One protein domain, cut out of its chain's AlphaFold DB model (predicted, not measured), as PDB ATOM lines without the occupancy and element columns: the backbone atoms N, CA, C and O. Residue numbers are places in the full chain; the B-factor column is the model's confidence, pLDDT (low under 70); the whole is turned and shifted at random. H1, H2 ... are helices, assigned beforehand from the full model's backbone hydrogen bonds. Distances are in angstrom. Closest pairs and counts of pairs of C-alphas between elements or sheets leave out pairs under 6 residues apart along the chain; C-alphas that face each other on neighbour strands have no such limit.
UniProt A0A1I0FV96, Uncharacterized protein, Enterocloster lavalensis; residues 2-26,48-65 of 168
ATOM      1  N   ILE A   2      39.443   8.334  53.895       78.69
ATOM      2  CA  ILE A   2      38.581   7.257  53.333       78.69
ATOM      3  C   ILE A   2      38.578   7.276  51.796       78.69
ATOM      4  O   ILE A   2      38.855   6.265  51.155       78.69
ATOM      5  N   GLY A   3      38.382   8.460  51.204       74.06
ATOM      6  CA  GLY A   3      38.384   8.625  49.749       74.06
ATOM      7  C   GLY A   3      39.715   8.266  49.077       74.06
ATOM      8  O   GLY A   3      39.715   7.730  47.979       74.06
ATOM      9  N   GLU A   4      40.865   8.491  49.720       78.19
ATOM     10  CA  GLU A   4      42.172   8.146  49.128       78.19
ATOM     11  C   GLU A   4      42.381   6.640  49.030       78.19
ATOM     12  O   GLU A   4      42.900   6.159  48.025       78.19
ATOM     13  N   ARG A   5      41.956   5.902  50.062       79.38
ATOM     14  CA  ARG A   5      42.047   4.440  50.089       79.38
ATOM     15  C   ARG A   5      41.167   3.827  49.003       79.38
ATOM     16  O   ARG A   5      41.667   3.046  48.203       79.38
ATOM     17  N   ARG A   6      39.918   4.292  48.895       84.19
ATOM     18  CA  ARG A   6      38.959   3.859  47.866       84.19
ATOM     19  C   ARG A   6      39.441   4.160  46.441       84.19
ATOM     20  O   ARG A   6      39.304   3.342  45.536       84.19
ATOM     21  N   ARG A   7      40.095   5.309  46.227       82.50
ATOM     22  CA  ARG A   7      40.652   5.680  44.913       82.50
ATOM     23  C   ARG A   7      41.780   4.758  44.434       82.50
ATOM     24  O   ARG A   7      42.037   4.741  43.232       82.50
ATOM     25  N   ARG A   8      42.448   3.991  45.306       84.69
ATOM     26  CA  ARG A   8      43.562   3.101  44.921       84.69
ATOM     27  C   ARG A   8      43.164   2.099  43.835       84.69
ATOM     28  O   ARG A   8      43.952   1.879  42.919       84.69
ATOM     29  N   ASN A   9      41.946   1.568  43.916       86.38
ATOM     30  CA  ASN A   9      41.460   0.499  43.037       86.38
ATOM     31  C   ASN A   9      40.620   1.004  41.852       86.38
ATOM     32  O   ASN A   9      40.263   0.232  40.962       86.38
ATOM     33  N   LEU A  10      40.330   2.308  41.814       91.81
ATOM     34  CA  LEU A  10      39.609   2.955  40.720       91.81
ATOM     35  C   LEU A  10      40.583   3.543  39.695       91.81
ATOM     36  O   LEU A  10      41.596   4.147  40.064       91.81
ATOM     37  N   GLY A  11      40.265   3.404  38.407       92.56
ATOM     38  CA  GLY A  11      40.964   4.090  37.318       92.56
ATOM     39  C   GLY A  11      40.675   5.601  37.302       92.56
ATOM     40  O   GLY A  11      39.712   6.039  37.925       92.56
ATOM     41  N   PRO A  12      41.463   6.431  36.591       90.44
ATOM     42  CA  PRO A  12      41.311   7.892  36.619       90.44
ATOM     43  C   PRO A  12      39.887   8.391  36.318       90.44
ATOM     44  O   PRO A  12      39.341   9.152  37.109       90.44
ATOM     45  N   GLY A  13      39.253   7.895  35.248       93.69
ATOM     46  CA  GLY A  13      37.877   8.282  34.905       93.69
ATOM     47  C   GLY A  13      36.829   7.786  35.907       93.69
ATOM     48  O   GLY A  13      35.859   8.481  36.183       93.69
ATOM     49  N   GLU A  14      37.052   6.620  36.517       94.81
ATOM     50  CA  GLU A  14      36.174   6.085  37.568       94.81
ATOM     51  C   GLU A  14      36.271   6.906  38.858       94.81
ATOM     52  O   GLU A  14      35.276   7.069  39.555       94.81
ATOM     53  N   ARG A  15      37.453   7.455  39.171       93.50
ATOM     54  CA  ARG A  15      37.637   8.358  40.318       93.50
ATOM     55  C   ARG A  15      36.846   9.647  40.128       93.50
ATOM     56  O   ARG A  15      36.126  10.046  41.034       93.50
ATOM     57  N   GLU A  16      36.954  10.263  38.953       93.12
ATOM     58  CA  GLU A  16      36.196  11.474  38.613       93.12
ATOM     59  C   GLU A  16      34.683  11.218  38.642       93.12
ATOM     60  O   GLU A  16      33.918  12.019  39.181       93.12
ATOM     61  N   GLU A  17      34.247  10.074  38.104       94.75
ATOM     62  CA  GLU A  17      32.848   9.657  38.148       94.75
ATOM     63  C   GLU A  17      32.361   9.453  39.589       94.75
ATOM     64  O   GLU A  17      31.306   9.977  39.950       94.75
ATOM     65  N   PHE A  18      33.137   8.750  40.417       93.25
ATOM     66  CA  PHE A  18      32.830   8.497  41.825       93.25
ATOM     67  C   PHE A  18      32.703   9.798  42.624       93.25
ATOM     68  O   PHE A  18      31.729   9.980  43.353       93.25
ATOM     69  N   ASP A  19      33.648  10.726  42.458       91.31
ATOM     70  CA  ASP A  19      33.626  12.017  43.148       91.31
ATOM     71  C   ASP A  19      32.391  12.842  42.732       91.31
ATOM     72  O   ASP A  19      31.702  13.410  43.582       91.31
ATOM     73  N   ARG A  20      32.036  12.838  41.438       92.56
ATOM     74  CA  ARG A  20      30.819  13.493  40.931       92.56
ATOM     75  C   ARG A  20      29.541  12.869  41.502       92.56
ATOM     76  O   ARG A  20      28.620  13.600  41.864       92.56
ATOM     77  N   LEU A  21      29.459  11.540  41.551       92.94
ATOM     78  CA  LEU A  21      28.286  10.823  42.059       92.94
ATOM     79  C   LEU A  21      28.129  10.984  43.577       92.94
ATOM     80  O   LEU A  21      27.011  11.177  44.047       92.94
ATOM     81  N   ASN A  22      29.224  10.986  44.337       89.69
ATOM     82  CA  ASN A  22      29.178  11.316  45.763       89.69
ATOM     83  C   ASN A  22      28.699  12.740  46.000       89.69
ATOM     84  O   ASN A  22      27.856  12.956  46.862       89.69
ATOM     85  N   LEU A  23      29.193  13.704  45.222       89.00
ATOM     86  CA  LEU A  23      28.750  15.087  45.352       89.00
ATOM     87  C   LEU A  23      27.246  15.218  45.076       89.00
ATOM     88  O   LEU A  23      26.541  15.901  45.814       89.00
ATOM     89  N   TRP A  24      26.745  14.527  44.048       89.31
ATOM     90  CA  TRP A  24      25.310  14.429  43.773       89.31
ATOM     91  C   TRP A  24      24.531  13.823  44.952       89.31
ATOM     92  O   TRP A  24      23.451  14.309  45.290       89.31
ATOM     93  N   LEU A  25      25.079  12.789  45.595       86.88
ATOM     94  CA  LEU A  25      24.458  12.148  46.751       86.88
ATOM     95  C   LEU A  25      24.414  13.081  47.974       86.88
ATOM     96  O   LEU A  25      23.386  13.153  48.645       86.88
ATOM     97  N   GLU A  26      25.503  13.809  48.243       83.06
ATOM     98  CA  GLU A  26      25.640  14.734  49.377       83.06
ATOM     99  C   GLU A  26      24.780  15.992  49.232       83.06
ATOM    100  O   GLU A  26      24.177  16.444  50.204       83.06
ATOM    101  N   ALA A  48      17.687   8.540  39.505       90.81
ATOM    102  CA  ALA A  48      18.344   8.551  40.808       90.81
ATOM    103  C   ALA A  48      18.791   7.144  41.237       90.81
ATOM    104  O   ALA A  48      19.917   6.989  41.704       90.81
ATOM    105  N   ASP A  49      17.955   6.132  41.005       93.44
ATOM    106  CA  ASP A  49      18.280   4.736  41.307       93.44
ATOM    107  C   ASP A  49      19.485   4.262  40.486       93.44
ATOM    108  O   ASP A  49      20.421   3.695  41.041       93.44
ATOM    109  N   ARG A  50      19.539   4.588  39.185       93.00
ATOM    110  CA  ARG A  50      20.702   4.284  38.331       93.00
ATOM    111  C   ARG A  50      21.984   4.976  38.797       93.00
ATOM    112  O   ARG A  50      23.043   4.356  38.762       93.00
ATOM    113  N   LEU A  51      21.919   6.245  39.211       94.25
ATOM    114  CA  LEU A  51      23.096   6.969  39.714       94.25
ATOM    115  C   LEU A  51      23.598   6.371  41.032       94.25
ATOM    116  O   LEU A  51      24.805   6.207  41.201       94.25
ATOM    117  N   LEU A  52      22.685   6.020  41.943       94.31
ATOM    118  CA  LEU A  52      23.041   5.376  43.203       94.31
ATOM    119  C   LEU A  52      23.601   3.965  42.978       94.31
ATOM    120  O   LEU A  52      24.608   3.618  43.587       94.31
ATOM    121  N   ALA A  53      23.009   3.187  42.069       93.88
ATOM    122  CA  ALA A  53      23.509   1.865  41.696       93.88
ATOM    123  C   ALA A  53      24.935   1.966  41.142       93.88
ATOM    124  O   ALA A  53      25.840   1.277  41.609       93.88
ATOM    125  N   ARG A  54      25.165   2.916  40.226       94.81
ATOM    126  CA  ARG A  54      26.489   3.174  39.655       94.81
ATOM    127  C   ARG A  54      27.512   3.591  40.712       94.81
ATOM    128  O   ARG A  54      28.665   3.168  40.661       94.81
ATOM    129  N   LEU A  55      27.103   4.409  41.680       93.75
ATOM    130  CA  LEU A  55      27.956   4.765  42.810       93.75
ATOM    131  C   LEU A  55      28.302   3.534  43.662       93.75
ATOM    132  O   LEU A  55      29.453   3.395  44.072       93.75
ATOM    133  N   GLY A  56      27.336   2.638  43.886       92.44
ATOM    134  CA  GLY A  56      27.528   1.363  44.580       92.44
ATOM    135  C   GLY A  56      28.559   0.461  43.897       92.44
ATOM    136  O   GLY A  56      29.477  -0.004  44.562       92.44
ATOM    137  N   GLU A  57      28.481   0.302  42.573       92.06
ATOM    138  CA  GLU A  57      29.462  -0.465  41.782       92.06
ATOM    139  C   GLU A  57      30.890   0.078  41.943       92.06
ATOM    140  O   GLU A  57      31.852  -0.668  42.141       92.06
ATOM    141  N   LEU A  58      31.043   1.405  41.858       93.44
ATOM    142  CA  LEU A  58      32.338   2.063  42.019       93.44
ATOM    143  C   LEU A  58      32.847   1.955  43.462       93.44
ATOM    144  O   LEU A  58      34.045   1.770  43.671       93.44
ATOM    145  N   ALA A  59      31.960   2.048  44.456       92.19
ATOM    146  CA  ALA A  59      32.319   1.833  45.852       92.19
ATOM    147  C   ALA A  59      32.814   0.397  46.070       92.19
ATOM    148  O   ALA A  59      33.921   0.221  46.564       92.19
ATOM    149  N   GLU A  60      32.067  -0.611  45.616       90.38
ATOM    150  CA  GLU A  60      32.434  -2.024  45.749       90.38
ATOM    151  C   GLU A  60      33.795  -2.321  45.106       90.38
ATOM    152  O   GLU A  60      34.675  -2.907  45.737       90.38
ATOM    153  N   LYS A  61      34.029  -1.824  43.887       91.38
ATOM    154  CA  LYS A  61      35.336  -1.948  43.227       91.38
ATOM    155  C   LYS A  61      36.453  -1.251  44.009       91.38
ATOM    156  O   LYS A  61      37.566  -1.769  44.104       91.38
ATOM    157  N   GLY A  62      36.175  -0.055  44.523       92.69
ATOM    158  CA  GLY A  62      37.118   0.750  45.292       92.69
ATOM    159  C   GLY A  62      37.514   0.115  46.630       92.69
ATOM    160  O   GLY A  62      38.631   0.328  47.101       92.69
ATOM    161  N   ASP A  63      36.618  -0.684  47.203       94.12
ATOM    162  CA  ASP A  63      36.662  -1.128  48.597       94.12
ATOM    163  C   ASP A  63      37.315  -2.486  48.810       94.12
ATOM    164  O   ASP A  63      37.717  -2.803  49.931       94.12
ATOM    165  N   CYS A  64      37.435  -3.276  47.747       92.50
ATOM    166  CA  CYS A  64      38.023  -4.609  47.787       92.50
ATOM    167  C   CYS A  64      39.557  -4.588  47.689       92.50
ATOM    168  O   CYS A  64      40.167  -3.642  47.189       92.50
ATOM    169  N   TYR A  65      40.202  -5.664  48.130       93.69
ATOM    170  CA  TYR A  65      41.646  -5.871  48.023       93.69
ATOM    171  C   TYR A  65      42.018  -6.865  46.910       93.69
ATOM    172  O   TYR A  65      42.795  -6.532  46.018       93.69
TER     173      TYR A  65
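This is residues 2 to 26 and 48 to 65 of the 168 residues of an uncharacterized protein of Enterocloster lavalensis (UniProt A0A1I0FV96). Two long helices, H3 and H2, cross as a lopsided X, one over the other, and a short helix, H1, packs across the last turns of H3. H1 and H2 lie on the same side of H3, with the tight loop of residues 8 to 11 joining them. The printed part has 43 residues with three named helices, in the order H1, H2, H3 along the chain, and no named strand; the class is all helix. The whole is compact, with a radius of gyration of the C-alphas of 9.6 A, and elongated in outline, spanning 28 by 18 by 15 A.

The longest helix by residues is H3, residues 48 to 63, which measures 22.1 A from C-alpha 48 at (18.344, 8.551, 40.808) to C-alpha 63 at (36.662, -1.128, 48.597). H2 holds residues 12 to 26, from Pro 12 to Glu 26, and is 21.3 A long from first to last C-alpha. H1 is residues 2 to 7, 8.8 A from first to last C-alpha, and begins with C-alpha 2 at (38.581, 7.257, 53.333).

H3 touches H2, with 9 pairs of C-alphas within 8 A. Their closest C-alphas, those of Leu 21 and Leu 55, are 6.1 A apart. The two helices run opposite ways at a steep tilt of 52 degrees. H3 also touches H1, with residues 59 to 63 of H3 alone. The closest C-alphas there are those of Arg 6 and Gly 62, 4.4 A apart, and the two helices are about perpendicular, at 85 degrees. H1 and H2 are close but not clearly touching, with the C-alphas of Arg 7 and Arg 15 the closest at 6.1 A. They run opposite ways at a steep tilt of 35.1 degrees, only just past shallow. In H1, H2 and H3 every pair of backbone O of residue i and N of residue i+4 is within hydrogen-bond range.

The two C-alphas farthest apart are those of Ala 48 and Tyr 65, at 28.3 A, while the first and last printed C-alphas, those of Ile 2 and Tyr 65, are 14.5 A apart. The link from H1 to H2, four residues, is tight. The link from H2 to H3 runs across the cut: residues 27 to 47 are not printed, and C-alphas 26 and 48 are 12.8 A apart. The mean pLDDT of the printed part is 90.1, and no printed residue is under 70; the mean for H1 is 80.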